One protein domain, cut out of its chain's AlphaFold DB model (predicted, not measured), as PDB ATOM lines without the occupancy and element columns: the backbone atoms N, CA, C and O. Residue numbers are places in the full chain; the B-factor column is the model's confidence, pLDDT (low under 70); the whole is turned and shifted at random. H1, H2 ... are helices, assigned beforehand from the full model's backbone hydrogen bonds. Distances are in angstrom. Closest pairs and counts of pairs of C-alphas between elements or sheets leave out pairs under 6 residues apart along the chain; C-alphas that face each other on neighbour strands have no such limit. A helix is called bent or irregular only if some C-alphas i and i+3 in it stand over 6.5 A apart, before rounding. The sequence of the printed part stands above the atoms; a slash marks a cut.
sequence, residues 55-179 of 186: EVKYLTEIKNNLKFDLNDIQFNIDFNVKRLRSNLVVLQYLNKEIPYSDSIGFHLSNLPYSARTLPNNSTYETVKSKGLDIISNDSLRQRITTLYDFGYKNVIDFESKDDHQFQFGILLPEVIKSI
ATOM      1  N   GLU A  55     134.658 123.759  72.793       98.06
ATOM      2  CA  GLU A  55     133.975 125.032  72.557       98.06
ATOM      3  C   GLU A  55     133.612 125.200  71.077       98.06
ATOM      4  O   GLU A  55     132.440 125.376  70.742       98.06
ATOM      5  N   VAL A  56     134.588 125.070  70.172       98.44
ATOM      6  CA  VAL A  56     134.373 125.228  68.724       98.44
ATOM      7  C   VAL A  56     133.343 124.231  68.200       98.44
ATOM      8  O   VAL A  56     132.482 124.602  67.395       98.44
ATOM      9  N   LYS A  57     133.389 122.976  68.664       98.25
ATOM     10  CA  LYS A  57     132.394 121.960  68.309       98.25
ATOM     11  C   LYS A  57     130.988 122.412  68.710       98.25
ATOM     12  O   LYS A  57     130.104 122.454  67.856       98.25
ATOM     13  N   TYR A  58     130.789 122.787  69.973       98.00
ATOM     14  CA  TYR A  58     129.474 123.189  70.468       98.00
ATOM     15  C   TYR A  58     128.969 124.480  69.826       98.00
ATOM     16  O   TYR A  58     127.810 124.541  69.426       98.00
ATOM     17  N   LEU A  59     129.823 125.487  69.644       98.38
ATOM     18  CA  LEU A  59     129.449 126.720  68.948       98.38
ATOM     19  C   LEU A  59     129.069 126.460  67.485       98.38
ATOM     20  O   LEU A  59     128.160 127.102  66.961       98.38
ATOM     21  N   THR A  60     129.725 125.503  66.825       98.38
ATOM     22  CA  THR A  60     129.373 125.090  65.459       98.38
ATOM     23  C   THR A  60     128.007 124.410  65.415       98.38
ATOM     24  O   THR A  60     127.191 124.723  64.547       98.38
ATOM     25  N   GLU A  61     127.734 123.509  66.356       97.94
ATOM     26  CA  GLU A  61     126.435 122.849  66.484       97.94
ATOM     27  C   GLU A  61     125.315 123.859  66.793       97.94
ATOM     28  O   GLU A  61     124.325 123.893  66.061       97.94
ATOM     29  N   ILE A  62     125.516 124.757  67.768       97.94
ATOM     30  CA  ILE A  62     124.582 125.853  68.089       97.94
ATOM     31  C   ILE A  62     124.335 126.712  66.849       97.94
ATOM     32  O   ILE A  62     123.191 126.958  66.483       97.94
ATOM     33  N   LYS A  63     125.387 127.133  66.139       97.62
ATOM     34  CA  LYS A  63     125.245 127.920  64.906       97.62
ATOM     35  C   LYS A  63     124.386 127.206  63.861       97.62
ATOM     36  O   LYS A  63     123.618 127.863  63.164       97.62
ATOM     37  N   ASN A  64     124.533 125.892  63.715       96.69
ATOM     38  CA  ASN A  64     123.718 125.124  62.779       96.69
ATOM     39  C   ASN A  64     122.266 125.022  63.252       96.69
ATOM     40  O   ASN A  64     121.376 125.221  62.435       96.69
ATOM     41  N   ASN A  65     122.026 124.787  64.546       96.25
ATOM     42  CA  ASN A  65     120.686 124.820  65.145       96.25
ATOM     43  C   ASN A  65     120.000 126.169  64.876       96.25
ATOM     44  O   ASN A  65     118.923 126.192  64.291       96.25
ATOM     45  N   LEU A  66     120.690 127.285  65.132       96.69
ATOM     46  CA  LEU A  66     120.168 128.634  64.896       96.69
ATOM     47  C   LEU A  66     119.806 128.918  63.431       96.69
ATOM     48  O   LEU A  66     118.928 129.732  63.166       96.69
ATOM     49  N   LYS A  67     120.458 128.269  62.456       95.94
ATOM     50  CA  LYS A  67     120.055 128.387  61.043       95.94
ATOM     51  C   LYS A  67     118.715 127.707  60.772       95.94
ATOM     52  O   LYS A  67     117.941 128.220  59.970       95.94
ATOM     53  N   PHE A  68     118.462 126.559  61.400       94.44
ATOM     54  CA  PHE A  68     117.163 125.895  61.307       94.44
ATOM     55  C   PHE A  68     116.089 126.725  62.007       94.44
ATOM     56  O   PHE A  68     115.056 126.986  61.397       94.44
ATOM     57  N   ASP A  69     116.384 127.221  63.209       95.44
ATOM     58  CA  ASP A  69     115.471 128.081  63.968       95.44
ATOM     59  C   ASP A  69     115.104 129.347  63.174       95.44
ATOM     60  O   ASP A  69     113.942 129.738  63.124       95.44
ATOM     61  N   LEU A  70     116.068 129.970  62.483       95.19
ATOM     62  CA  LEU A  70     115.808 131.134  61.629       95.19
ATOM     63  C   LEU A  70     114.808 130.813  60.505       95.19
ATOM     64  O   LEU A  70     113.930 131.622  60.217       95.19
ATOM     65  N   ASN A  71     114.941 129.645  59.870       95.19
ATOM     66  CA  ASN A  71     114.030 129.225  58.805       95.19
ATOM     67  C   ASN A  71     112.619 128.946  59.342       95.19
ATOM     68  O   ASN A  71     111.646 129.326  58.693       95.19
ATOM     69  N   ASP A  72     112.508 128.316  60.515       94.75
ATOM     70  CA  ASP A  72     111.232 128.083  61.206       94.75
ATOM     71  C   ASP A  72     110.539 129.410  61.546       94.75
ATOM     72  O   ASP A  72     109.389 129.645  61.173       94.75
ATOM     73  N   ILE A  73     111.281 130.345  62.145       94.25
ATOM     74  CA  ILE A  73     110.774 131.678  62.480       94.25
ATOM     75  C   ILE A  73     110.335 132.428  61.217       94.25
ATOM     76  O   ILE A  73     109.272 133.049  61.215       94.25
ATOM     77  N   GLN A  74     111.098 132.354  60.123       95.75
ATOM     78  CA  GLN A  74     110.711 132.993  58.865       95.75
ATOM     79  C   GLN A  74     109.425 132.385  58.289       95.75
ATOM     80  O   GLN A  74     108.539 133.124  57.857       95.75
ATOM     81  N   PHE A  75     109.284 131.058  58.335       95.12
ATOM     82  CA  PHE A  75     108.050 130.381  57.943       95.12
ATOM     83  C   PHE A  75     106.859 130.850  58.791       95.12
ATOM     84  O   PHE A  75     105.801 131.172  58.245       95.12
ATOM     85  N   ASN A  76     107.039 130.956  60.109       93.94
ATOM     86  CA  ASN A  76     106.015 131.421  61.042       93.94
ATOM     87  C   ASN A  76     105.603 132.879  60.779       93.94
ATOM     88  O   ASN A  76     104.413 133.205  60.819       93.94
ATOM     89  N   ILE A  77     106.559 133.754  60.457       94.38
ATOM     90  CA  ILE A  77     106.284 135.137  60.044       94.38
ATOM     91  C   ILE A  77     105.440 135.145  58.766       94.38
ATOM     92  O   ILE A  77     104.377 135.771  58.733       94.38
ATOM     93  N   ASP A  78     105.862 134.417  57.732       95.06
ATOM     94  CA  ASP A  78     105.162 134.381  56.445       95.06
ATOM     95  C   ASP A  78     103.750 133.789  56.575       95.06
ATOM     96  O   ASP A  78     102.799 134.266  55.942       95.06
ATOM     97  N   PHE A  79     103.595 132.768  57.418       92.56
ATOM     98  CA  PHE A  79     102.311 132.176  57.770       92.56
ATOM     99  C   PHE A  79     101.383 133.207  58.426       92.56
ATOM    100  O   PHE A  79     100.254 133.410  57.966       92.56
ATOM    101  N   ASN A  80     101.871 133.933  59.434       91.75
ATOM    102  CA  ASN A  80     101.093 134.962  60.121       91.75
ATOM    103  C   ASN A  80     100.737 136.147  59.213       91.75
ATOM    104  O   ASN A  80      99.616 136.650  59.284       91.75
ATOM    105  N   VAL A  81     101.623 136.553  58.298       94.19
ATOM    106  CA  VAL A  81     101.324 137.601  57.303       94.19
ATOM    107  C   VAL A  81     100.173 137.182  56.382       94.19
ATOM    108  O   VAL A  81      99.275 137.985  56.109       94.19
ATOM    109  N   LYS A  82     100.153 135.928  55.909       91.88
ATOM    110  CA  LYS A  82      99.050 135.405  55.079       91.88
ATOM    111  C   LYS A  82      97.732 135.348  55.853       91.88
ATOM    112  O   LYS A  82      96.681 135.681  55.299       91.88
ATOM    113  N   ARG A  83      97.788 134.979  57.134       90.62
ATOM    114  CA  ARG A  83      96.614 134.968  58.013       90.62
ATOM    115  C   ARG A  83      96.087 136.362  58.293       90.62
ATOM    116  O   ARG A  83      94.893 136.576  58.137       90.62
ATOM    117  N   LEU A  84      96.955 137.326  58.595       92.81
ATOM    118  CA  LEU A  84      96.558 138.720  58.787       92.81
ATOM    119  C   LEU A  84      95.779 139.245  57.576       92.81
ATOM    120  O   LEU A  84      94.713 139.830  57.739       92.81
ATOM    121  N   ARG A  85      96.259 138.969  56.357       94.31
ATOM    122  CA  ARG A  85      95.542 139.340  55.127       94.31
ATOM    123  C   ARG A  85      94.155 138.699  55.052       94.31
ATOM    124  O   ARG A  85      93.196 139.389  54.730       94.31
ATOM    125  N   SER A  86      94.036 137.413  55.383       93.06
ATOM    126  CA  SER A  86      92.736 136.724  55.401       93.06
ATOM    127  C   SER A  86      91.797 137.275  56.475       93.06
ATOM    128  O   SER A  86      90.629 137.519  56.189       93.06
ATOM    129  N   ASN A  87      92.311 137.548  57.676       92.06
ATOM    130  CA  ASN A  87      91.554 138.141  58.778       92.06
ATOM    131  C   ASN A  87      91.002 139.523  58.405       92.06
ATOM    132  O   ASN A  87      89.848 139.815  58.705       92.06
ATOM    133  N   LEU A  88      91.789 140.355  57.713       95.31
ATOM    134  CA  LEU A  88      91.336 141.664  57.236       95.31
ATOM    135  C   LEU A  88      90.187 141.544  56.225       95.31
ATOM    136  O   LEU A  88      89.216 142.286  56.328       95.31
ATOM    137  N   VAL A  89      90.254 140.584  55.295       95.44
ATOM    138  CA  VAL A  89      89.161 140.330  54.337       95.44
ATOM    139  C   VAL A  89      87.894 139.860  55.056       95.44
ATOM    140  O   VAL A  89      86.801 140.343  54.766       95.44
ATOM    141  N   VAL A  90      88.025 138.951  56.028       92.94
ATOM    142  CA  VAL A  90      86.880 138.512  56.837       92.94
ATOM    143  C   VAL A  90      86.281 139.684  57.612       92.94
ATOM    144  O   VAL A  90      85.062 139.819  57.643       92.94
ATOM    145  N   LEU A  91      87.107 140.552  58.198       94.25
ATOM    146  CA  LEU A  91      86.629 141.715  58.943       94.25
ATOM    147  C   LEU A  91      85.811 142.664  58.053       94.25
ATOM    148  O   LEU A  91      84.723 143.072  58.450       94.25
ATOM    149  N   GLN A  92      86.280 142.946  56.834       96.38
ATOM    150  CA  GLN A  92      85.532 143.744  55.850       96.38
ATOM    151  C   GLN A  92      84.178 143.109  55.509       96.38
ATOM    152  O   GLN A  92      83.157 143.797  55.443       96.38
ATOM    153  N   TYR A  93      84.150 141.785  55.325       93.56
ATOM    154  CA  TYR A  93      82.908 141.051  55.079       93.56
ATOM    155  C   TYR A  93      81.939 141.149  56.269       93.56
ATOM    156  O   TYR A  93      80.764 141.466  56.082       93.56
ATOM    157  N   LEU A  94      82.423 140.950  57.498       90.81
ATOM    158  CA  LEU A  94      81.607 141.051  58.714       90.81
ATOM    159  C   LEU A  94      81.066 142.471  58.944       90.81
ATOM    160  O   LEU A  94      79.925 142.631  59.379       90.81
ATOM    161  N   ASN A  95      81.840 143.496  58.579       96.12
ATOM    162  CA  ASN A  95      81.418 144.898  58.606       96.12
ATOM    163  C   ASN A  95      80.457 145.276  57.467       96.12
ATOM    164  O   ASN A  95      80.001 146.419  57.410       96.12
ATOM    165  N   LYS A  96      80.112 144.331  56.580       95.38
ATOM    166  CA  LYS A  96      79.253 144.537  55.401       95.38
ATOM    167  C   LYS A  96      79.831 145.534  54.389       95.38
ATOM    168  O   LYS A  96      79.084 146.133  53.620       95.38
ATOM    169  N   GLU A  97      81.152 145.700  54.376       96.75
ATOM    170  CA  GLU A  97      81.865 146.553  53.416       96.75
ATOM    171  C   GLU A  97      81.999 145.868  52.050       96.75
ATOM    172  O   GLU A  97      82.045 146.533  51.016       96.75
ATOM    173  N   ILE A  98      82.028 144.531  52.041       95.00
ATOM    174  CA  ILE A  98      82.086 143.698  50.836       95.00
ATOM    175  C   ILE A  98      80.992 142.618  50.867       95.00
ATOM    176  O   ILE A  98      80.658 142.118  51.947       95.00
ATOM    177  N   PRO A  99      80.417 142.235  49.710       93.31
ATOM    178  CA  PRO A  99      79.461 141.137  49.639       93.31
ATOM    179  C   PRO A  99      80.154 139.778  49.811       93.31
ATOM    180  O   PRO A  99      81.372 139.655  49.668       93.31
ATOM    181  N   TYR A 100      79.362 138.736  50.068       89.75
ATOM    182  CA  TYR A 100      79.868 137.365  50.052       89.75
ATOM    183  C   TYR A 100      80.363 136.974  48.648       89.75
ATOM    184  O   TYR A 100      79.713 137.277  47.647       89.75
ATOM    185  N   SER A 101      81.483 136.255  48.586       89.94
ATOM    186  CA  SER A 101      82.036 135.643  47.374       89.94
ATOM    187  C   SER A 101      82.664 134.287  47.701       89.94
ATOM    188  O   SER A 101      82.955 133.996  48.863       89.94
ATOM    189  N   ASP A 102      82.942 133.470  46.683       84.62
ATOM    190  CA  ASP A 102      83.557 132.148  46.875       84.62
ATOM    191  C   ASP A 102      84.916 132.223  47.599       84.62
ATOM    192  O   ASP A 102      85.271 131.325  48.365       84.62
ATOM    193  N   SER A 103      85.657 133.328  47.447       89.38
ATOM    194  CA  SER A 103      86.918 133.546  48.165       89.38
ATOM    195  C   SER A 103      86.729 133.787  49.667       89.38
ATOM    196  O   SER A 103      87.643 133.507  50.441       89.38
ATOM    197  N   ILE A 104      85.561 134.269  50.113       90.81
ATOM    198  CA  ILE A 104      85.281 134.478  51.544       90.81
ATOM    199  C   ILE A 104      85.316 133.152  52.302       90.81
ATOM    200  O   ILE A 104      85.883 133.102  53.391       90.81
ATOM    201  N   GLY A 105      84.804 132.068  51.709       86.44
ATOM    202  CA  GLY A 105      84.885 130.731  52.301       86.44
ATOM    203  C   GLY A 105      86.330 130.319  52.603       86.44
ATOM    204  O   GLY A 105      86.627 129.891  53.716       86.44
ATOM    205  N   PHE A 106      87.252 130.551  51.661       87.88
ATOM    206  CA  PHE A 106      88.683 130.297  51.859       87.88
ATOM    207  C   PHE A 106      89.274 131.126  53.009       87.88
ATOM    208  O   PHE A 106      90.027 130.600  53.829       87.88
ATOM    209  N   HIS A 107      88.941 132.415  53.105       91.06
ATOM    210  CA  HIS A 107      89.452 133.265  54.185       91.06
ATOM    211  C   HIS A 107      88.863 132.895  55.554       91.06
ATOM    212  O   HIS A 107      89.604 132.867  56.535       91.06
ATOM    213  N   LEU A 108      87.578 132.528  55.613       87.69
ATOM    214  CA  LEU A 108      86.924 132.015  56.820       87.69
ATOM    215  C   LEU A 108      87.574 130.714  57.310       87.69
ATOM    216  O   LEU A 108      87.818 130.561  58.505       87.69
ATOM    217  N   SER A 109      87.921 129.798  56.402       84.25
ATOM    218  CA  SER A 109      88.624 128.554  56.752       84.25
ATOM    219  C   SER A 109      90.041 128.774  57.297       84.25
ATOM    220  O   SER A 109      90.565 127.896  57.976       84.25
ATOM    221  N   ASN A 110      90.653 129.935  57.037       86.19
ATOM    222  CA  ASN A 110      91.989 130.299  57.523       86.19
ATOM    223  C   ASN A 110      91.976 131.127  58.824       86.19
ATOM    224  O   ASN A 110      93.043 131.509  59.315       86.19
ATOM    225  N   LEU A 111      90.790 131.421  59.377       84.69
ATOM    226  CA  LEU A 111      90.641 132.079  60.677       84.69
ATOM    227  C   LEU A 111      91.244 131.277  61.834       84.69
ATOM    228  O   LEU A 111      91.954 131.886  62.630       84.69
ATOM    229  N   PRO A 112      90.988 129.962  61.979       78.38
ATOM    230  CA  PRO A 112      91.647 129.187  63.022       78.38
ATOM    231  C   PRO A 112      93.131 128.962  62.694       78.38
ATOM    232  O   PRO A 112      93.611 129.367  61.637       78.38
ATOM    233  N   TYR A 113      93.848 128.301  63.605       76.50
ATOM    234  CA  TYR A 113      95.291 128.010  63.559       76.50
ATOM    235  C   TYR A 113      96.199 129.147  64.030       76.50
ATOM    236  O   TYR A 113      95.865 130.323  63.992       76.50
ATOM    237  N   SER A 114      97.382 128.765  64.480       81.56
ATOM    238  CA  SER A 114      98.413 129.641  65.024       81.56
ATOM    239  C   SER A 114      99.773 129.101  64.604       81.56
ATOM    240  O   SER A 114      99.938 127.893  64.399       81.56
ATOM    241  N   ALA A 115     100.739 130.003  64.445       87.81
ATOM    242  CA  ALA A 115     102.124 129.597  64.268       87.81
ATOM    243  C   ALA A 115     102.661 128.986  65.570       87.81
ATOM    244  O   ALA A 115     102.143 129.267  66.651       87.81
ATOM    245  N   ARG A 116     103.690 128.145  65.455       89.88
ATOM    246  CA  ARG A 116     104.388 127.576  66.607       89.88
ATOM    247  C   ARG A 116     105.879 127.643  66.376       89.88
ATOM    248  O   ARG A 116     106.361 127.117  65.377       89.88
ATOM    249  N   THR A 117     106.589 128.224  67.324       92.06
ATOM    250  CA  THR A 117     108.043 128.268  67.325       92.06
ATOM    251  C   THR A 117     108.585 126.966  67.906       92.06
ATOM    252  O   THR A 117     108.220 126.562  69.014       92.06
ATOM    253  N   LEU A 118     109.469 126.299  67.163       89.50
ATOM    254  CA  LEU A 118     110.061 125.015  67.553       89.50
ATOM    255  C   LEU A 118     111.593 125.113  67.578       89.50
ATOM    256  O   LEU A 118     112.264 124.590  66.685       89.50
ATOM    257  N   PRO A 119     112.174 125.772  68.596       90.44
ATOM    258  CA  PRO A 119     113.606 126.007  68.638       90.44
ATOM    259  C   PRO A 119     114.367 124.718  68.948       90.44
ATOM    260  O   PRO A 119     113.981 123.922  69.817       90.44
ATOM    261  N   ASN A 120     115.497 124.517  68.274       91.50
ATOM    262  CA  ASN A 120     116.381 123.403  68.564       91.50
ATOM    263  C   ASN A 120     117.292 123.728  69.758       91.50
ATOM    264  O   ASN A 120     118.362 124.326  69.627       91.50
ATOM    265  N   ASN A 121     116.865 123.274  70.936       93.12
ATOM    266  CA  ASN A 121     117.573 123.495  72.199       93.12
ATOM    267  C   ASN A 121     118.584 122.388  72.544       93.12
ATOM    268  O   ASN A 121     119.255 122.478  73.569       93.12
ATOM    269  N   SER A 122     118.711 121.339  71.722       93.06
ATOM    270  CA  SER A 122     119.443 120.116  72.096       93.06
ATOM    271  C   SER A 122     120.911 120.366  72.471       93.06
ATOM    272  O   SER A 122     121.368 119.945  73.541       93.06
ATOM    273  N   THR A 123     121.652 121.095  71.632       96.31
ATOM    274  CA  THR A 123     123.048 121.440  71.919       96.31
ATOM    275  C   THR A 123     123.152 122.429  73.078       96.31
ATOM    276  O   THR A 123     124.022 122.259  73.930       96.31
ATOM    277  N   TYR A 124     122.261 123.422  73.166       97.31
ATOM    278  CA  TYR A 124     122.272 124.386  74.269       97.31
ATOM    279  C   TYR A 124     122.080 123.708  75.631       97.31
ATOM    280  O   TYR A 124     122.882 123.932  76.533       97.31
ATOM    281  N   GLU A 125     121.094 122.820  75.768       96.69
ATOM    282  CA  GLU A 125     120.857 122.074  77.012       96.69
ATOM    283  C   GLU A 125     122.034 121.147  77.354       96.69
ATOM    284  O   GLU A 125     122.419 120.997  78.517       96.69
ATOM    285  N   THR A 126     122.686 120.577  76.335       97.06
ATOM    286  CA  THR A 126     123.913 119.794  76.532       97.06
ATOM    287  C   THR A 126     125.048 120.659  77.085       97.06
ATOM    288  O   THR A 126     125.705 120.258  78.041       97.06
ATOM    289  N   VAL A 127     125.279 121.849  76.527       97.00
ATOM    290  CA  VAL A 127     126.304 122.777  77.037       97.00
ATOM    291  C   VAL A 127     125.944 123.247  78.446       97.00
ATOM    292  O   VAL A 127     126.779 123.204  79.344       97.00
ATOM    293  N   LYS A 128     124.683 123.614  78.679       96.62
ATOM    294  CA  LYS A 128     124.183 124.074  79.977       96.62
ATOM    295  C   LYS A 128     124.361 123.029  81.079       96.62
ATOM    296  O   LYS A 128     124.787 123.382  82.173       96.62
ATOM    297  N   SER A 129     124.082 121.755  80.789       97.00
ATOM    298  CA  SER A 129     124.258 120.655  81.751       97.00
ATOM    299  C   SER A 129     125.722 120.342  82.063       97.00
ATOM    300  O   SER A 129     126.023 119.890  83.167       97.00
ATOM    301  N   LYS A 130     126.636 120.594  81.119       94.56
ATOM    302  CA  LYS A 130     128.080 120.412  81.323       94.56
ATOM    303  C   LYS A 130     128.765 121.600  81.994       94.56
ATOM    304  O   LYS A 130     129.817 121.406  82.592       94.56
ATOM    305  N   GLY A 131     128.182 122.788  81.887       96.19
ATOM    306  CA  GLY A 131     128.777 124.044  82.327       96.19
ATOM    307  C   GLY A 131     128.867 125.027  81.166       96.19
ATOM    308  O   GLY A 131     129.458 124.746  80.123       96.19
ATOM    309  N   LEU A 132     128.251 126.200  81.331       94.62
ATOM    310  CA  LEU A 132     128.270 127.239  80.297       94.62
ATOM    311  C   LEU A 132     129.675 127.836  80.107       94.62
ATOM    312  O   LEU A 132     129.952 128.388  79.047       94.62
ATOM    313  N   ASP A 133     130.556 127.703  81.099       95.12
ATOM    314  CA  ASP A 133     131.966 128.118  81.087       95.12
ATOM    315  C   ASP A 133     132.815 127.410  80.019       95.12
ATOM    316  O   ASP A 133     133.880 127.911  79.669       95.12
ATOM    317  N   ILE A 134     132.306 126.327  79.415       95.38
ATOM    318  CA  ILE A 134     132.858 125.746  78.178       95.38
ATOM    319  C   ILE A 134     132.944 126.792  77.056       95.38
ATOM    320  O   ILE A 134     133.827 126.707  76.209       95.38
ATOM    321  N   ILE A 135     132.031 127.767  77.029       97.50
ATOM    322  CA  ILE A 135     132.112 128.913  76.124       97.50
ATOM    323  C   ILE A 135     132.960 129.977  76.815       97.50
ATOM    324  O   ILE A 135     132.473 130.676  77.707       97.50
ATOM    325  N   SER A 136     134.217 130.108  76.396       96.94
ATOM    326  CA  SER A 136     135.205 130.998  77.011       96.94
ATOM    327  C   SER A 136     134.854 132.477  76.836       96.94
ATOM    328  O   SER A 136     135.141 133.296  77.706       96.94
ATOM    329  N   ASN A 137     134.186 132.836  75.734       98.06
ATOM    330  CA  ASN A 137     133.753 134.209  75.498       98.06
ATOM    331  C   ASN A 137     132.493 134.545  76.315       98.06
ATOM    332  O   ASN A 137     131.373 134.213  75.924       98.06
ATOM    333  N   ASP A 138     132.680 135.281  77.412       97.88
ATOM    334  CA  ASP A 138     131.614 135.693  78.334       97.88
ATOM    335  C   ASP A 138     130.445 136.415  77.649       97.88
ATOM    336  O   ASP A 138     129.277 136.141  77.935       97.88
ATOM    337  N   SER A 139     130.744 137.322  76.714       98.19
ATOM    338  CA  SER A 139     129.721 138.086  75.995       98.19
ATOM    339  C   SER A 139     128.888 137.183  75.086       98.19
ATOM    340  O   SER A 139     127.657 137.261  75.072       98.19
ATOM    341  N   LEU A 140     129.542 136.283  74.349       98.25
ATOM    342  CA  LEU A 140     128.873 135.314  73.488       98.25
ATOM    343  C   LEU A 140     128.025 134.345  74.313       98.25
ATOM    344  O   LEU A 140     126.859 134.132  73.978       98.25
ATOM    345  N   ARG A 141     128.587 133.817  75.403       98.19
ATOM    346  CA  ARG A 141     127.895 132.951  76.359       98.19
ATOM    347  C   ARG A 141     126.620 133.616  76.868       98.19
ATOM    348  O   ARG A 141     125.547 133.034  76.745       98.19
ATOM    349  N   GLN A 142     126.707 134.868  77.320       98.19
ATOM    350  CA  GLN A 142     125.546 135.621  77.797       98.19
ATOM    351  C   GLN A 142     124.483 135.814  76.708       98.19
ATOM    352  O   GLN A 142     123.291 135.686  76.987       98.19
ATOM    353  N   ARG A 143     124.884 136.106  75.463       98.38
ATOM    354  CA  ARG A 143     123.945 136.269  74.340       98.38
ATOM    355  C   ARG A 143     123.233 134.962  73.996       98.38
ATOM    356  O   ARG A 143     122.024 134.985  73.782       98.38
ATOM    357  N   ILE A 144     123.958 133.843  73.981       97.81
ATOM    358  CA  ILE A 144     123.387 132.507  73.760       97.81
ATOM    359  C   ILE A 144     122.402 132.181  74.886       97.81
ATOM    360  O   ILE A 144     121.244 131.878  74.609       97.81
ATOM    361  N   THR A 145     122.813 132.329  76.146       97.44
ATOM    362  CA  THR A 145     121.932 132.100  77.298       97.44
ATOM    363  C   THR A 145     120.695 132.987  77.249       97.44
ATOM    364  O   THR A 145     119.590 132.500  77.451       97.44
ATOM    365  N   THR A 146     120.841 134.269  76.913       98.00
ATOM    366  CA  THR A 146     119.701 135.192  76.820       98.00
ATOM    367  C   THR A 146     118.699 134.746  75.754       98.00
ATOM    368  O   THR A 146     117.495 134.738  76.006       98.00
ATOM    369  N   LEU A 147     119.179 134.330  74.581       97.19
ATOM    370  CA  LEU A 147     118.320 133.832  73.510       97.19
ATOM    371  C   LEU A 147     117.532 132.589  73.943       97.19
ATOM    372  O   LEU A 147     116.310 132.580  73.822       97.19
ATOM    373  N   TYR A 148     118.210 131.571  74.471       96.56
ATOM    374  CA  TYR A 148     117.574 130.294  74.799       96.56
ATOM    375  C   TYR A 148     116.721 130.354  76.073       96.56
ATOM    376  O   TYR A 148     115.597 129.855  76.090       96.56
ATOM    377  N   ASP A 149     117.229 130.967  77.146       95.38
ATOM    378  CA  ASP A 149     116.541 130.963  78.439       95.38
ATOM    379  C   ASP A 149     115.469 132.041  78.578       95.38
ATOM    380  O   ASP A 149     114.585 131.862  79.418       95.38
ATOM    381  N   PHE A 150     115.520 133.108  77.774       96.00
ATOM    382  CA  PHE A 150     114.531 134.187  77.805       96.00
ATOM    383  C   PHE A 150     113.837 134.371  76.459       96.00
ATOM    384  O   PHE A 150     112.615 134.318  76.411       96.00
ATOM    385  N   GLY A 151     114.584 134.555  75.367       95.69
ATOM    386  CA  GLY A 151     114.012 134.829  74.043       95.69
ATOM    387  C   GLY A 151     113.020 133.756  73.592       95.69
ATOM    388  O   GLY A 151     111.833 134.034  73.436       95.69
ATOM    389  N   TYR A 152     113.489 132.517  73.449       95.62
ATOM    390  CA  TYR A 152     112.651 131.393  73.036       95.62
ATOM    391  C   TYR A 152     111.554 131.068  74.043       95.62
ATOM    392  O   TYR A 152     110.421 130.818  73.636       95.62
ATOM    393  N   LYS A 153     111.843 131.128  75.348       93.88
ATOM    394  CA  LYS A 153     110.809 130.896  76.363       93.88
ATOM    395  C   LYS A 153     109.683 131.913  76.270       93.88
ATOM    396  O   LYS A 153     108.538 131.497  76.295       93.88
ATOM    397  N   ASN A 154     109.985 133.201  76.117       95.06
ATOM    398  CA  ASN A 154     108.962 134.241  76.010       95.06
ATOM    399  C   ASN A 154     108.071 134.043  74.781       95.06
ATOM    400  O   ASN A 154     106.858 134.186  74.887       95.06
ATOM    401  N   VAL A 155     108.655 133.695  73.629       94.06
ATOM    402  CA  VAL A 155     107.879 133.438  72.406       94.06
ATOM    403  C   VAL A 155     106.969 132.223  72.582       94.06
ATOM    404  O   VAL A 155     105.777 132.316  72.318       94.06
ATOM    405  N   ILE A 156     107.501 131.109  73.091       94.31
ATOM    406  CA  ILE A 156     106.715 129.888  73.328       94.31
ATOM    407  C   ILE A 156     105.633 130.120  74.391       94.31
ATOM    408  O   ILE A 156     104.525 129.597  74.274       94.31
ATOM    409  N   ASP A 157     105.937 130.885  75.439       95.06
ATOM    410  CA  ASP A 157     104.983 131.211  76.499       95.06
ATOM    411  C   ASP A 157     103.815 132.024  75.938       95.06
ATOM    412  O   ASP A 157     102.669 131.624  76.114       95.06
ATOM    413  N   PHE A 158     104.111 133.076  75.170       93.75
ATOM    414  CA  PHE A 158     103.108 133.874  74.470       93.75
ATOM    415  C   PHE A 158     102.255 133.019  73.523       93.75
ATOM    416  O   PHE A 158     101.027 133.054  73.577       93.75
ATOM    417  N   GLU A 159     102.887 132.198  72.679       92.81
ATOM    418  CA  GLU A 159     102.163 131.322  71.755       92.81
ATOM    419  C   GLU A 159     101.251 130.345  72.507       92.81
ATOM    420  O   GLU A 159     100.096 130.166  72.136       92.81
ATOM    421  N   SER A 160     101.742 129.713  73.575       92.06
ATOM    422  CA  SER A 160     101.010 128.654  74.277       92.06
ATOM    423  C   SER A 160      99.946 129.155  75.251       92.06
ATOM    424  O   SER A 160      98.882 128.536  75.336       92.06
ATOM    425  N   LYS A 161     100.217 130.237  75.982       92.69
ATOM    426  CA  LYS A 161      99.337 130.752  77.037       92.69
ATOM    427  C   LYS A 161      98.413 131.859  76.565       92.69
ATOM    428  O   LYS A 161      97.308 131.952  77.084       92.69
ATOM    429  N   ASP A 162      98.825 132.649  75.577       91.81
ATOM    430  CA  ASP A 162      98.017 133.766  75.098       91.81
ATOM    431  C   ASP A 162      97.339 133.402  73.775       91.81
ATOM    432  O   ASP A 162      96.116 133.239  73.734       91.81
ATOM    433  N   ASP A 163      98.110 133.202  72.699       90.38
ATOM    434  CA  ASP A 163      97.533 133.003  71.361       90.38
ATOM    435  C   ASP A 163      96.761 131.680  71.267       90.38
ATOM    436  O   ASP A 163      95.565 131.683  70.992       90.38
ATOM    437  N   HIS A 164      97.375 130.535  71.574       90.69
ATOM    438  CA  HIS A 164      96.696 129.234  71.509       90.69
ATOM    439  C   HIS A 164      95.466 129.177  72.410       90.69
ATOM    440  O   HIS A 164      94.422 128.666  71.999       90.69
ATOM    441  N   GLN A 165      95.574 129.699  73.630       89.94
ATOM    442  CA  GLN A 165      94.456 129.703  74.560       89.94
ATOM    443  C   GLN A 165      93.296 130.549  74.024       89.94
ATOM    444  O   GLN A 165      92.147 130.112  74.091       89.94
ATOM    445  N   PHE A 166      93.579 131.711  73.432       90.38
ATOM    446  CA  PHE A 166      92.563 132.529  72.775       90.38
ATOM    447  C   PHE A 166      91.968 131.828  71.542       90.38
ATOM    448  O   PHE A 166      90.744 131.729  71.415       90.38
ATOM    449  N   GLN A 167      92.815 131.290  70.660       89.19
ATOM    450  CA  GLN A 167      92.412 130.621  69.420       89.19
ATOM    451  C   GLN A 167      91.489 129.429  69.693       89.19
ATOM    452  O   GLN A 167      90.405 129.346  69.119       89.19
ATOM    453  N   PHE A 168      91.888 128.512  70.578       87.81
ATOM    454  CA  PHE A 168      91.137 127.279  70.836       87.81
ATOM    455  C   PHE A 168      90.055 127.438  71.906       87.81
ATOM    456  O   PHE A 168      89.046 126.738  71.851       87.81
ATOM    457  N   GLY A 169      90.251 128.337  72.873       90.19
ATOM    458  CA  GLY A 169      89.316 128.540  73.979       90.19
ATOM    459  C   GLY A 169      88.175 129.501  73.661       90.19
ATOM    460  O   GLY A 169      87.101 129.366  74.243       90.19
ATOM    461  N   ILE A 170      88.390 130.463  72.758       89.94
ATOM    462  CA  ILE A 170      87.428 131.540  72.484       89.94
ATOM    463  C   ILE A 170      87.094 131.604  70.994       89.94
ATOM    464  O   ILE A 170      85.939 131.408  70.622       89.94
ATOM    465  N   LEU A 171      88.087 131.850  70.133       87.44
ATOM    466  CA  LEU A 171      87.827 132.160  68.724       87.44
ATOM    467  C   LEU A 171      87.189 130.984  67.977       87.44
ATOM    468  O   LEU A 171      86.135 131.143  67.367       87.44
ATOM    469  N   LEU A 172      87.812 129.807  68.019       86.44
ATOM    470  CA  LEU A 172      87.347 128.638  67.275       86.44
ATOM    471  C   LEU A 172      85.925 128.203  67.687       86.44
ATOM    472  O   LEU A 172      85.113 127.984  66.786       86.44
ATOM    473  N   PRO A 173      85.566 128.124  68.986       88.81
ATOM    474  CA  PRO A 173      84.187 127.872  69.401       88.81
ATOM    475  C   PRO A 173      83.169 128.865  68.825       88.81
ATOM    476  O   PRO A 173      82.117 128.444  68.346       88.81
ATOM    477  N   GLU A 174      83.465 130.168  68.842       86.81
ATOM    478  CA  GLU A 174      82.554 131.199  68.321       86.81
ATOM    479  C   GLU A 174      82.436 131.157  66.795       86.81
ATOM    480  O   GLU A 174      81.338 131.298  66.246       86.81
ATOM    481  N   VAL A 175      83.545 130.883  66.103       84.25
ATOM    482  CA  VAL A 175      83.553 130.671  64.654       84.25
ATOM    483  C   VAL A 175      82.676 129.471  64.301       84.25
ATOM    484  O   VAL A 175      81.762 129.628  63.498       84.25
ATOM    485  N   ILE A 176      82.872 128.309  64.937       84.00
ATOM    486  CA  ILE A 176      82.098 127.084  64.660       84.00
ATOM    487  C   ILE A 176      80.597 127.274  64.923       84.00
ATOM    488  O   ILE A 176      79.786 126.758  64.160       84.00
ATOM    489  N   LYS A 177      80.201 128.022  65.963       85.88
ATOM    490  CA  LYS A 177      78.780 128.343  66.209       85.88
ATOM    491  C   LYS A 177      78.158 129.178  65.087       85.88
ATOM    492  O   LYS A 177      76.953 129.095  64.864       85.88
ATOM    493  N   SER A 178      78.966 130.003  64.428       81.56
ATOM    494  CA  SER A 178      78.508 131.048  63.508       81.56
ATOM    495  C   SER A 178      78.651 130.675  62.032       81.56
ATOM    496  O   SER A 178      78.089 131.359  61.177       81.56
ATOM    497  N   ILE A 179      79.391 129.608  61.713       78.88
ATOM    498  CA  ILE A 179      79.592 129.133  60.340       78.88
ATOM    499  C   ILE A 179      79.063 127.712  60.170       78.88
ATOM    500  O   ILE A 179      79.236 126.851  61.027       78.88
TER     501      ILE A 179
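Overview. This is residues 55 to 179 of the 186 residues of an uncharacterized protein of Cyclobacteriaceae bacterium (UniProt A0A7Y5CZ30). Two long helices, H1 and H4, run the length of a slim rod, apart from each other, with the unnamed stretch of residues 110 to 121 running back between them. Short H2 packs on H1 near its last residues, and short H3 near its first. The printed part has 125 residues, all helix by class, in the order H1, H2, H3, H4, with no named strand. It is only just loose, close to extended, with a radius of gyration of the C-alphas of 20.2 A and spans of 63 by 24 by 19 A.

Arrangement. H1, residues 55 to 94, touches H2, residues 102 to 109, with residues 86 to 93 alone; the closest C-alphas, of Ser 86 and His 107, are 4.9 A apart. Their steep tilt is 50 degrees, opposite ways. With residues 58 to 65 alone H1 touches H3, residues 122 to 130, closest at the C-alphas of Ile 62 and Thr 123, 6.0 A. H3 is close to but not clearly touching H4, residues 138 to 178. H1 and H4 are apart. Every O i to N i+4 pair is within hydrogen-bond range in H1 and H3, 3 of 4 in H2 and 29 of 37 in H4.

Along the chain. H1 spans 56.5 A from C-alpha 55 at (133.975, 125.032, 72.557). H4 spans 55.3 A to C-alpha 178 at (78.508, 131.048, 63.508), with a kink of 31 degrees near residue 166; it is only just irregular, C-alphas 169 and 172 being 7.0 A apart.

Size, cuts and confidence. The C-alphas farthest apart, of Pro 99 and Ser 136, are 62.9 A apart. The printed part has no cut; the link from H2 to H3 is long, and no printed residue is under 70 in pLDDT.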